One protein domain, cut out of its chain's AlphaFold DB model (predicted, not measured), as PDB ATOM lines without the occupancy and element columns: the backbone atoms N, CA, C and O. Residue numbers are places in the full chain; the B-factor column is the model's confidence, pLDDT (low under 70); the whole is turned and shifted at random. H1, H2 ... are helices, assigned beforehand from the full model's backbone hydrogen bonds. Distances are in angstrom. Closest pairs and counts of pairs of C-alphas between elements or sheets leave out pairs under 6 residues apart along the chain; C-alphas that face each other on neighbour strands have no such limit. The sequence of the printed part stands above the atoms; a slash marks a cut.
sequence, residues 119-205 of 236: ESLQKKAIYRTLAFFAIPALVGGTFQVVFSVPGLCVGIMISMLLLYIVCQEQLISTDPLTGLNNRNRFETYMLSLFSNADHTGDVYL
ATOM      1  N   GLU A 119      34.880 -28.559 -28.693       76.25
ATOM      2  CA  GLU A 119      34.060 -28.793 -27.499       76.25
ATOM      3  C   GLU A 119      33.476 -30.211 -27.460       76.25
ATOM      4  O   GLU A 119      33.377 -30.819 -26.397       76.25
ATOM      5  N   SER A 120      33.156 -30.788 -28.625       74.62
ATOM      6  CA  SER A 120      32.658 -32.163 -28.714       74.62
ATOM      7  C   SER A 120      33.693 -33.163 -28.190       74.62
ATOM      8  O   SER A 120      34.758 -33.355 -28.787       74.62
ATOM      9  N   LEU A 121      33.343 -33.860 -27.107       71.12
ATOM     10  CA  LEU A 121      34.175 -34.887 -26.469       71.12
ATOM     11  C   LEU A 121      34.580 -36.000 -27.439       71.12
ATOM     12  O   LEU A 121      35.706 -36.487 -27.388       71.12
ATOM     13  N   GLN A 122      33.683 -36.364 -28.359       68.88
ATOM     14  CA  GLN A 122      33.918 -37.409 -29.358       68.88
ATOM     15  C   GLN A 122      35.058 -37.025 -30.301       68.88
ATOM     16  O   GLN A 122      36.026 -37.766 -30.475       68.88
ATOM     17  N   LYS A 123      34.979 -35.821 -30.874       77.81
ATOM     18  CA  LYS A 123      36.028 -35.294 -31.753       77.81
ATOM     19  C   LYS A 123      37.328 -35.069 -30.981       77.81
ATOM     20  O   LYS A 123      38.404 -35.361 -31.492       77.81
ATOM     21  N   LYS A 124      37.232 -34.627 -29.723       83.94
ATOM     22  CA  LYS A 124      38.380 -34.436 -28.831       83.94
ATOM     23  C   LYS A 124      39.123 -35.743 -28.545       83.94
ATOM     24  O   LYS A 124      40.351 -35.730 -28.547       83.94
ATOM     25  N   ALA A 125      38.412 -36.856 -28.350       82.12
ATOM     26  CA  ALA A 125      39.015 -38.175 -28.167       82.12
ATOM     27  C   ALA A 125      39.794 -38.617 -29.416       82.12
ATOM     28  O   ALA A 125      40.975 -38.937 -29.301       82.12
ATOM     29  N   ILE A 126      39.193 -38.524 -30.611       84.81
ATOM     30  CA  ILE A 126      39.885 -38.843 -31.877       84.81
ATOM     31  C   ILE A 126      41.127 -37.967 -32.056       84.81
ATOM     32  O   ILE A 126      42.206 -38.474 -32.352       84.81
ATOM     33  N   TYR A 127      41.003 -36.654 -31.852       89.19
ATOM     34  CA  TYR A 127      42.120 -35.728 -32.040       89.19
ATOM     35  C   TYR A 127      43.234 -35.934 -31.016       89.19
ATOM     36  O   TYR A 127      44.403 -35.813 -31.368       89.19
ATOM     37  N   ARG A 128      42.912 -36.315 -29.775       87.38
ATOM     38  CA  ARG A 128      43.924 -36.748 -28.804       87.38
ATOM     39  C   ARG A 128      44.640 -38.011 -29.277       87.38
ATOM     40  O   ARG A 128      45.864 -38.039 -29.249       87.38
ATOM     41  N   THR A 129      43.917 -39.012 -29.773       86.88
ATOM     42  CA  THR A 129      44.532 -40.237 -30.306       86.88
ATOM     43  C   THR A 129      45.437 -39.944 -31.506       86.88
ATOM     44  O   THR A 129      46.563 -40.427 -31.549       86.88
ATOM     45  N   LEU A 130      45.011 -39.081 -32.437       88.88
ATOM     46  CA  LEU A 130      45.842 -38.622 -33.561       88.88
ATOM     47  C   LEU A 130      47.073 -37.816 -33.101       88.88
ATOM     48  O   LEU A 130      48.157 -37.955 -33.669       88.88
ATOM     49  N   ALA A 131      46.933 -36.998 -32.054       88.94
ATOM     50  CA  ALA A 131      48.041 -36.242 -31.471       88.94
ATOM     51  C   ALA A 131      49.096 -37.159 -30.837       88.94
ATOM     52  O   ALA A 131      50.293 -36.918 -30.973       88.94
ATOM     53  N   PHE A 132      48.658 -38.230 -30.176       88.38
ATOM     54  CA  PHE A 132      49.544 -39.191 -29.522       88.38
ATOM     55  C   PHE A 132      50.011 -40.332 -30.432       88.38
ATOM     56  O   PHE A 132      50.892 -41.088 -30.031       88.38
ATOM     57  N   PHE A 133      49.507 -40.419 -31.667       87.44
ATOM     58  CA  PHE A 133      49.909 -41.428 -32.653       87.44
ATOM     59  C   PHE A 133      51.426 -41.456 -32.899       87.44
ATOM     60  O   PHE A 133      52.013 -42.517 -33.077       87.44
ATOM     61  N   ALA A 134      52.087 -40.296 -32.871       86.94
ATOM     62  CA  ALA A 134      53.530 -40.217 -33.068       86.94
ATOM     63  C   ALA A 134      54.335 -40.861 -31.928       86.94
ATOM     64  O   ALA A 134      55.451 -41.310 -32.166       86.94
ATOM     65  N   ILE A 135      53.813 -40.907 -30.696       89.38
ATOM     66  CA  ILE A 135      54.617 -41.262 -29.517       89.38
ATOM     67  C   ILE A 135      55.113 -42.711 -29.577       89.38
ATOM     68  O   ILE A 135      56.331 -42.899 -29.514       89.38
ATOM     69  N   PRO A 136      54.256 -43.740 -29.741       90.00
ATOM     70  CA  PRO A 136      54.750 -45.112 -29.799       90.00
ATOM     71  C   PRO A 136      55.656 -45.345 -31.012       90.00
ATOM     72  O   PRO A 136      56.633 -46.079 -30.902       90.00
ATOM     73  N   ALA A 137      55.388 -44.689 -32.149       86.25
ATOM     74  CA  ALA A 137      56.239 -44.761 -33.337       86.25
ATOM     75  C   ALA A 137      57.632 -44.146 -33.102       86.25
ATOM     76  O   ALA A 137      58.637 -44.750 -33.468       86.25
ATOM     77  N   LEU A 138      57.712 -42.984 -32.448       85.31
ATOM     78  CA  LEU A 138      58.977 -42.330 -32.106       85.31
ATOM     79  C   LEU A 138      59.776 -43.150 -31.090       85.31
ATOM     80  O   LEU A 138      60.972 -43.347 -31.289       85.31
ATOM     81  N   VAL A 139      59.120 -43.685 -30.054       87.88
ATOM     82  CA  VAL A 139      59.750 -44.599 -29.084       87.88
ATOM     83  C   VAL A 139      60.250 -45.858 -29.795       87.88
ATOM     84  O   VAL A 139      61.402 -46.245 -29.643       87.88
ATOM     85  N   GLY A 140      59.430 -46.471 -30.647       85.31
ATOM     86  CA  GLY A 140      59.846 -47.614 -31.457       85.31
ATOM     87  C   GLY A 140      61.058 -47.301 -32.344       85.31
ATOM     88  O   GLY A 140      61.982 -48.109 -32.443       85.31
ATOM     89  N   GLY A 141      61.086 -46.109 -32.943       81.50
ATOM     90  CA  GLY A 141      62.203 -45.614 -33.741       81.50
ATOM     91  C   GLY A 141      63.491 -45.429 -32.934       81.50
ATOM     92  O   GLY A 141      64.552 -45.856 -33.388       81.50
ATOM     93  N   THR A 142      63.427 -44.859 -31.726       81.31
ATOM     94  CA  THR A 142      64.615 -44.712 -30.864       81.31
ATOM     95  C   THR A 142      65.139 -46.065 -30.390       81.31
ATOM     96  O   THR A 142      66.344 -46.303 -30.464       81.31
ATOM     97  N   PHE A 143      64.256 -46.991 -29.999       82.81
ATOM     98  CA  PHE A 143      64.636 -48.370 -29.669       82.81
ATOM     99  C   PHE A 143      65.319 -49.074 -30.845       82.81
ATOM    100  O   PHE A 143      66.297 -49.795 -30.649       82.81
ATOM    101  N   GLN A 144      64.852 -48.830 -32.071       83.56
ATOM    102  CA  GLN A 144      65.478 -49.382 -33.267       83.56
ATOM    103  C   GLN A 144      66.897 -48.858 -33.494       83.56
ATOM    104  O   GLN A 144      67.766 -49.627 -33.896       83.56
ATOM    105  N   VAL A 145      67.151 -47.578 -33.216       77.12
ATOM    106  CA  VAL A 145      68.494 -46.993 -33.347       77.12
ATOM    107  C   VAL A 145      69.446 -47.523 -32.271       77.12
ATOM    108  O   VAL A 145      70.598 -47.806 -32.578       77.12
ATOM    109  N   VAL A 146      68.975 -47.681 -31.030       83.06
ATOM    110  CA  VAL A 146      69.825 -48.084 -29.894       83.06
ATOM    111  C   VAL A 146      70.100 -49.589 -29.881       83.06
ATOM    112  O   VAL A 146      71.235 -50.003 -29.667       83.06
ATOM    113  N   PHE A 147      69.077 -50.412 -30.114       81.00
ATOM    114  CA  PHE A 147      69.158 -51.866 -29.930       81.00
ATOM    115  C   PHE A 147      69.214 -52.650 -31.247       81.00
ATOM    116  O   PHE A 147      69.316 -53.871 -31.217       81.00
ATOM    117  N   SER A 148      69.144 -51.980 -32.407       77.75
ATOM    118  CA  SER A 148      69.118 -52.615 -33.740       77.75
ATOM    119  C   SER A 148      67.972 -53.628 -33.946       77.75
ATOM    120  O   SER A 148      68.045 -54.505 -34.802       77.75
ATOM    121  N   VAL A 149      66.882 -53.487 -33.184       80.12
ATOM    122  CA  VAL A 149      65.645 -54.291 -33.273       80.12
ATOM    123  C   VAL A 149      64.599 -53.518 -34.096       80.12
ATOM    124  O   VAL A 149      64.593 -52.293 -34.030       80.12
ATOM    125  N   PRO A 150      63.680 -54.151 -34.856       77.38
ATOM    126  CA  PRO A 150      62.663 -53.450 -35.661       77.38
ATOM    127  C   PRO A 150      61.539 -52.798 -34.820       77.38
ATOM    128  O   PRO A 150      60.357 -53.105 -34.979       77.38
ATOM    129  N   GLY A 151      61.894 -51.882 -33.918       82.19
ATOM    130  CA  GLY A 151      60.976 -51.234 -32.980       82.19
ATOM    131  C   GLY A 151      59.998 -50.257 -33.637       82.19
ATOM    132  O   GLY A 151      58.869 -50.125 -33.166       82.19
ATOM    133  N   LEU A 152      60.372 -49.614 -34.751       83.62
ATOM    134  CA  LEU A 152      59.521 -48.626 -35.426       83.62
ATOM    135  C   LEU A 152      58.212 -49.249 -35.925       83.62
ATOM    136  O   LEU A 152      57.137 -48.692 -35.711       83.62
ATOM    137  N   CYS A 153      58.292 -50.433 -36.536       83.44
ATOM    138  CA  CYS A 153      57.122 -51.159 -37.028       83.44
ATOM    139  C   CYS A 153      56.160 -51.522 -35.890       83.44
ATOM    140  O   CYS A 153      54.948 -51.377 -36.037       83.44
ATOM    141  N   VAL A 154      56.702 -51.951 -34.744       86.94
ATOM    142  CA  VAL A 154      55.908 -52.282 -33.554       86.94
ATOM    143  C   VAL A 154      55.212 -51.032 -33.014       86.94
ATOM    144  O   VAL A 154      54.013 -51.064 -32.750       86.94
ATOM    145  N   GLY A 155      55.928 -49.909 -32.931       88.69
ATOM    146  CA  GLY A 155      55.364 -48.627 -32.504       88.69
ATOM    147  C   GLY A 155      54.222 -48.142 -33.401       88.69
ATOM    148  O   GLY A 155      53.168 -47.738 -32.905       88.69
ATOM    149  N   ILE A 156      54.387 -48.231 -34.724       87.88
ATOM    150  CA  ILE A 156      53.333 -47.878 -35.688       87.88
ATOM    151  C   ILE A 156      52.119 -48.799 -35.522       87.88
ATOM    152  O   ILE A 156      50.993 -48.317 -35.462       87.88
ATOM    153  N   MET A 157      52.335 -50.111 -35.396       90.12
ATOM    154  CA  MET A 157      51.263 -51.098 -35.238       90.12
ATOM    155  C   MET A 157      50.446 -50.865 -33.960       90.12
ATOM    156  O   MET A 157      49.218 -50.852 -34.022       90.12
ATOM    157  N   ILE A 158      51.109 -50.590 -32.831       91.38
ATOM    158  CA  ILE A 158      50.440 -50.216 -31.574       91.38
ATOM    159  C   ILE A 158      49.603 -48.948 -31.770       91.38
ATOM    160  O   ILE A 158      48.449 -48.897 -31.356       91.38
ATOM    161  N   SER A 159      50.157 -47.936 -32.440       90.38
ATOM    162  CA  SER A 159      49.456 -46.669 -32.692       90.38
ATOM    163  C   SER A 159      48.217 -46.867 -33.574       90.38
ATOM    164  O   SER A 159      47.156 -46.309 -33.294       90.38
ATOM    165  N   MET A 160      48.330 -47.709 -34.604       88.69
ATOM    166  CA  MET A 160      47.224 -48.073 -35.492       88.69
ATOM    167  C   MET A 160      46.131 -48.841 -34.739       88.69
ATOM    168  O   MET A 160      44.948 -48.566 -34.925       88.69
ATOM    169  N   LEU A 161      46.522 -49.773 -33.865       91.12
ATOM    170  CA  LEU A 161      45.601 -50.562 -33.052       91.12
ATOM    171  C   LEU A 161      44.844 -49.689 -32.044       91.12
ATOM    172  O   LEU A 161      43.631 -49.818 -31.916       91.12
ATOM    173  N   LEU A 162      45.535 -48.760 -31.374       88.81
ATOM    174  CA  LEU A 162      44.902 -47.797 -30.468       88.81
ATOM    175  C   LEU A 162      43.890 -46.915 -31.206       88.81
ATOM    176  O   LEU A 162      42.779 -46.719 -30.714       88.81
ATOM    177  N   LEU A 163      44.240 -46.424 -32.401       87.81
ATOM    178  CA  LEU A 163      43.293 -45.682 -33.232       87.81
ATOM    179  C   LEU A 163      42.087 -46.549 -33.614       87.81
ATOM    180  O   LEU A 163      40.954 -46.093 -33.490       87.81
ATOM    181  N   TYR A 164      42.319 -47.790 -34.044       88.38
ATOM    182  CA  TYR A 164      41.259 -48.719 -34.431       88.38
ATOM    183  C   TYR A 164      40.277 -48.984 -33.285       88.38
ATOM    184  O   TYR A 164      39.070 -48.872 -33.490       88.38
ATOM    185  N   ILE A 165      40.782 -49.264 -32.079       87.06
ATOM    186  CA  ILE A 165      39.958 -49.488 -30.884       87.06
ATOM    187  C   ILE A 165      39.100 -48.253 -30.591       87.06
ATOM    188  O   ILE A 165      37.893 -48.373 -30.407       87.06
ATOM    189  N   VAL A 166      39.690 -47.053 -30.619       83.88
ATOM    190  CA  VAL A 166      38.954 -45.804 -30.361       83.88
ATOM    191  C   VAL A 166      37.888 -45.547 -31.429       83.88
ATOM    192  O   VAL A 166      36.775 -45.136 -31.101       83.88
ATOM    193  N   CYS A 167      38.189 -45.801 -32.703       81.06
ATOM    194  CA  CYS A 167      37.207 -45.674 -33.778       81.06
ATOM    195  C   CYS A 167      36.068 -46.695 -33.641       81.06
ATOM    196  O   CYS A 167      34.911 -46.329 -33.839       81.06
ATOM    197  N   GLN A 168      36.362 -47.947 -33.273       82.94
ATOM    198  CA  GLN A 168      35.333 -48.962 -33.028       82.94
ATOM    199  C   GLN A 168      34.434 -48.602 -31.849       82.94
ATOM    200  O   GLN A 168      33.213 -48.662 -31.986       82.94
ATOM    201  N   GLU A 169      35.015 -48.157 -30.736       79.62
ATOM    202  CA  GLU A 169      34.256 -47.668 -29.582       79.62
ATOM    203  C   GLU A 169      33.267 -46.577 -29.998       79.62
ATOM    204  O   GLU A 169      32.102 -46.602 -29.603       79.62
ATOM    205  N   GLN A 170      33.668 -45.653 -30.876       72.31
ATOM    206  CA  GLN A 170      32.757 -44.615 -31.354       72.31
ATOM    207  C   GLN A 170      31.600 -45.133 -32.204       72.31
ATOM    208  O   GLN A 170      30.498 -44.595 -32.079       72.31
ATOM    209  N   LEU A 171      31.833 -46.148 -33.037       72.06
ATOM    210  CA  LEU A 171      30.790 -46.767 -33.857       72.06
ATOM    211  C   LEU A 171      29.782 -47.527 -32.986       72.06
ATOM    212  O   LEU A 171      28.577 -47.400 -33.196       72.06
ATOM    213  N   ILE A 172      30.267 -48.244 -31.967       76.94
ATOM    214  CA  ILE A 172      29.452 -49.058 -31.047       76.94
ATOM    215  C   ILE A 172      28.751 -48.190 -29.986       76.94
ATOM    216  O   ILE A 172      27.725 -48.579 -29.428       76.94
ATOM    217  N   SER A 173      29.246 -46.974 -29.744       69.00
ATOM    218  CA  SER A 173      28.648 -45.988 -28.829       69.00
ATOM    219  C   SER A 173      27.273 -45.451 -29.268       69.00
ATOM    220  O   SER A 173      26.686 -44.608 -28.583       69.00
ATOM    221  N   THR A 174      26.772 -45.896 -30.416       68.69
ATOM    222  CA  THR A 174      25.473 -45.518 -30.974       68.69
ATOM    223  C   THR A 174      24.601 -46.760 -31.007       68.69
ATOM    224  O   THR A 174      25.028 -47.799 -31.505       68.69
ATOM    225  N   ASP A 175      23.398 -46.670 -30.453       72.56
ATOM    226  CA  ASP A 175      22.444 -47.762 -30.504       72.56
ATOM    227  C   ASP A 175      21.974 -47.959 -31.963       72.56
ATOM    228  O   ASP A 175      21.486 -47.010 -32.583       72.56
ATOM    229  N   PRO A 176      22.152 -49.154 -32.552       63.59
ATOM    230  CA  PRO A 176      21.906 -49.381 -33.976       63.59
ATOM    231  C   PRO A 176      20.416 -49.374 -34.338       63.59
ATOM    232  O   PRO A 176      20.078 -49.163 -35.502       63.59
ATOM    233  N   LEU A 177      19.529 -49.605 -33.365       66.88
ATOM    234  CA  LEU A 177      18.087 -49.638 -33.579       66.88
ATOM    235  C   LEU A 177      17.493 -48.223 -33.630       66.88
ATOM    236  O   LEU A 177      16.581 -47.949 -34.411       66.88
ATOM    237  N   THR A 178      18.025 -47.329 -32.803       71.81
ATOM    238  CA  THR A 178      17.485 -45.986 -32.567       71.81
ATOM    239  C   THR A 178      18.327 -44.868 -33.178       71.81
ATOM    240  O   THR A 178      17.826 -43.767 -33.383       71.81
ATOM    241  N   GLY A 179      19.607 -45.122 -33.466       70.81
ATOM    242  CA  GLY A 179      20.575 -44.103 -33.879       70.81
ATOM    243  C   GLY A 179      20.984 -43.146 -32.752       70.81
ATOM    244  O   GLY A 179      21.755 -42.215 -32.994       70.81
ATOM    245  N   LEU A 180      20.490 -43.362 -31.527       77.62
ATOM    246  CA  LEU A 180      20.795 -42.540 -30.362       77.62
ATOM    247  C   LEU A 180      22.093 -42.968 -29.681       77.62
ATOM    248  O   LEU A 180      22.635 -44.048 -29.902       77.62
ATOM    249  N   ASN A 181      22.601 -42.101 -28.809       78.19
ATOM    250  CA  ASN A 181      23.727 -42.429 -27.946       78.19
ATOM    251  C   ASN A 181      23.366 -43.611 -27.039       78.19
ATOM    252  O   ASN A 181      22.332 -43.589 -26.376       78.19
ATOM    253  N   ASN A 182      24.234 -44.619 -26.978       77.56
ATOM    254  CA  ASN A 182      24.029 -45.734 -26.066       77.56
ATOM    255  C   ASN A 182      24.289 -45.313 -24.605       77.56
ATOM    256  O   ASN A 182      24.816 -44.230 -24.318       77.56
ATOM    257  N   ARG A 183      23.951 -46.197 -23.661       77.31
ATOM    258  CA  ARG A 183      24.128 -45.947 -22.223       77.31
ATOM    259  C   ARG A 183      25.565 -45.568 -21.848       77.31
ATOM    260  O   ARG A 183      25.763 -44.631 -21.081       77.31
ATOM    261  N   ASN A 184      26.560 -46.245 -22.419       75.94
ATOM    262  CA  ASN A 184      27.974 -45.985 -22.130       75.94
ATOM    263  C   ASN A 184      28.377 -44.552 -22.539       75.94
ATOM    264  O   ASN A 184      29.099 -43.842 -21.832       75.94
ATOM    265  N   ARG A 185      27.832 -44.076 -23.665       75.75
ATOM    266  CA  ARG A 185      28.031 -42.709 -24.149       75.75
ATOM    267  C   ARG A 185      27.318 -41.673 -23.277       75.75
ATOM    268  O   ARG A 185      27.892 -40.611 -23.038       75.75
ATOM    269  N   PHE A 186      26.114 -41.970 -22.787       82.38
ATOM    270  CA  PHE A 186      25.421 -41.124 -21.809       82.38
ATOM    271  C   PHE A 186      26.235 -40.974 -20.513       82.38
ATOM    272  O   PHE A 186      26.477 -39.852 -20.071       82.38
ATOM    273  N   GLU A 187      26.728 -42.080 -19.950       80.44
ATOM    274  CA  GLU A 187      27.530 -42.070 -18.718       80.44
ATOM    275  C   GLU A 187      28.835 -41.274 -18.895       80.44
ATOM    276  O   GLU A 187      29.158 -40.415 -18.074       80.44
ATOM    277  N   THR A 188      29.539 -41.468 -20.015       79.50
ATOM    278  CA  THR A 188      30.755 -40.697 -20.339       79.50
ATOM    279  C   THR A 188      30.472 -39.194 -20.454       79.50
ATOM    280  O   THR A 188      31.257 -38.370 -19.981       79.50
ATOM    281  N   TYR A 189      29.348 -38.819 -21.075       79.81
ATOM    282  CA  TYR A 189      28.936 -37.422 -21.202       79.81
ATOM    283  C   TYR A 189      28.621 -36.802 -19.835       79.81
ATOM    284  O   TYR A 189      29.151 -35.738 -19.517       79.81
ATOM    285  N   MET A 190      27.853 -37.497 -18.993       80.69
ATOM    286  CA  MET A 190      27.547 -37.052 -17.630       80.69
ATOM    287  C   MET A 190      28.817 -36.858 -16.794       80.69
ATOM    288  O   MET A 190      28.995 -35.804 -16.188       80.69
ATOM    289  N   LEU A 191      29.750 -37.817 -16.820       81.44
ATOM    290  CA  LEU A 191      31.033 -37.696 -16.115       81.44
ATOM    291  C   LEU A 191      31.832 -36.470 -16.576       81.44
ATOM    292  O   LEU A 191      32.417 -35.768 -15.753       81.44
ATOM    293  N   SER A 192      31.835 -36.182 -17.879       78.50
ATOM    294  CA  SER A 192      32.538 -35.013 -18.409       78.50
ATOM    295  C   SER A 192      31.933 -33.683 -17.935       78.50
ATOM    296  O   SER A 192      32.686 -32.774 -17.583       78.50
ATOM    297  N   LEU A 193      30.598 -33.606 -17.858       78.38
ATOM    298  CA  LEU A 193      29.842 -32.452 -17.370       78.38
ATOM    299  C   LEU A 193      30.196 -32.138 -15.918       78.38
ATOM    300  O   LEU A 193      30.491 -30.991 -15.604       78.38
ATOM    301  N   PHE A 194      30.249 -33.157 -15.057       76.75
ATOM    302  CA  PHE A 194      30.605 -32.973 -13.646       76.75
ATOM    303  C   PHE A 194      32.107 -32.770 -13.409       76.75
ATOM    304  O   PHE A 194      32.491 -32.183 -12.403       76.75
ATOM    305  N   SER A 195      32.972 -33.236 -14.316       73.00
ATOM    306  CA  SER A 195      34.426 -33.050 -14.188       73.00
ATOM    307  C   SER A 195      34.897 -31.632 -14.537       73.00
ATOM    308  O   SER A 195      35.939 -31.190 -14.053       73.00
ATOM    309  N   ASN A 196      34.133 -30.905 -15.358       66.69
ATOM    310  CA  ASN A 196      34.382 -29.501 -15.666       66.69
ATOM    311  C   ASN A 196      33.719 -28.627 -14.590       66.69
ATOM    312  O   ASN A 196      32.577 -28.200 -14.738       66.69
ATOM    313  N   ALA A 197      34.456 -28.350 -13.512       55.88
ATOM    314  CA  ALA A 197      34.000 -27.594 -12.336       55.88
ATOM    315  C   ALA A 197      33.522 -26.144 -12.604       55.88
ATOM    316  O   ALA A 197      33.041 -25.492 -11.683       55.88
ATOM    317  N   ASP A 198      33.626 -25.648 -13.843       59.97
ATOM    318  CA  ASP A 198      33.192 -24.303 -14.256       59.97
ATOM    319  C   ASP A 198      31.760 -24.248 -14.821       59.97
ATOM    320  O   ASP A 198      31.243 -23.162 -15.100       59.97
ATOM    321  N   HIS A 199      31.078 -25.387 -14.993       58.00
ATOM    322  CA  HIS A 199      29.664 -25.381 -15.370       58.00
ATOM    323  C   HIS A 199      28.805 -24.999 -14.154       58.00
ATOM    324  O   HIS A 199      28.384 -25.837 -13.368       58.00
ATOM    325  N   THR A 200      28.549 -23.701 -14.013       56.44
ATOM    326  CA  THR A 200      27.700 -23.081 -12.977       56.44
ATOM    327  C   THR A 200      26.200 -23.116 -13.306       56.44
ATOM    328  O   THR A 200      25.409 -22.453 -12.641       56.44
ATOM    329  N   GLY A 201      25.798 -23.865 -14.338       69.69
ATOM    330  CA  GLY A 201      24.400 -24.013 -14.744       69.69
ATOM    331  C   GLY A 201      23.763 -25.286 -14.191       69.69
ATOM    332  O   GLY A 201      24.425 -26.318 -14.084       69.69
ATOM    333  N   ASP A 202      22.467 -25.222 -13.893       78.44
ATOM    334  CA  ASP A 202      21.680 -26.391 -13.503       78.44
ATOM    335  C   ASP A 202      21.636 -27.423 -14.645       78.44
ATOM    336  O   ASP A 202      21.340 -27.098 -15.799       78.44
ATOM    337  N   VAL A 203      21.929 -28.685 -14.323       77.44
ATOM    338  CA  VAL A 203      21.825 -29.813 -15.258       77.44
ATOM    339  C   VAL A 203      20.496 -30.522 -15.020       77.44
ATOM    340  O   VAL A 203      20.255 -31.052 -13.937       77.44
ATOM    341  N   TYR A 204      19.651 -30.580 -16.048       82.62
ATOM    342  CA  TYR A 204      18.384 -31.312 -16.010       82.62
ATOM    343  C   TYR A 204      18.519 -32.642 -16.752       82.62
ATOM    344  O   TYR A 204      19.023 -32.686 -17.875       82.62
ATOM    345  N   LEU A 205      18.045 -33.727 -16.135       83.25
ATOM    346  CA  LEU A 205      17.996 -35.059 -16.735       83.25
ATOM    347  C   LEU A 205      16.538 -35.495 -16.887       83.25
ATOM    348  O   LEU A 205      15.811 -35.577 -15.899       83.25
TER     349      LEU A 205
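AT A GLANCE: This is residues 119 to 205 of the 236 residues of the protein "Diguanylate cyclase" of Collinsella sp. OM07-12 (UniProt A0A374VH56). A long helical hairpin with a crosspiece at one end: H1 and H2 follow each other in a row, H3 folds back beside them, and H4 stands across the end where H1 begins. Residues 195 to 202 stick out beyond H4. The printed part has 87 residues with four named helices, H1, H2, H3 and H4 along the chain, and no named strand; the class is all helix. It is flat, spanning 58 by 35 by 15 A, and only just loose, close to extended, with a radius of gyration of the C-alphas of 18.1 A.

HOW THE PARTS SIT: H1, residues 121 to 132, and H2, residues 134 to 147, meet only through their tight link. H3, residues 151 to 172, touches H2 with its residues 151 to 159 alone, and the two form a helical hairpin. Their closest C-alphas, of Ala 137 and Gly 155, are 4.1 A apart, and their lines stand at a shallow tilt of 21 degrees, opposite ways. H3 touches H1 with residues 162 to 170 alone, at a shallow tilt of 5 degrees, opposite ways; the closest C-alphas, of Thr 129 and Leu 163, are 6.3 A apart. H4, residues 183 to 195, is close to H1 but not clearly touching, about perpendicular at 82 degrees, with the C-alphas of Leu 121 and Tyr 189 closest at 7.8 A. H3 and H4 are near each other; H2 and H4 are apart. In H1, H2, H3 and H4 every O i to N i+4 pair is within hydrogen-bond range.

IN THESE COORDINATES: H1 begins at C-alpha 121 (34.175, -34.887, -26.469) and is 16.2 A long from first to last C-alpha. H2 is 19.7 A, H3 31.7 A and H4 18.4 A, ending at C-alpha 195 (34.426, -33.050, -14.188).

THE WHOLE: The C-alphas farthest apart, of Ser 148 and Asp 202, are 57.9 A apart. The printed part has no cut and no long link. Its mean pLDDT is 79.8; residue 122, residues 173 to 174, 176 to 177 and 196 to 201 are under 70.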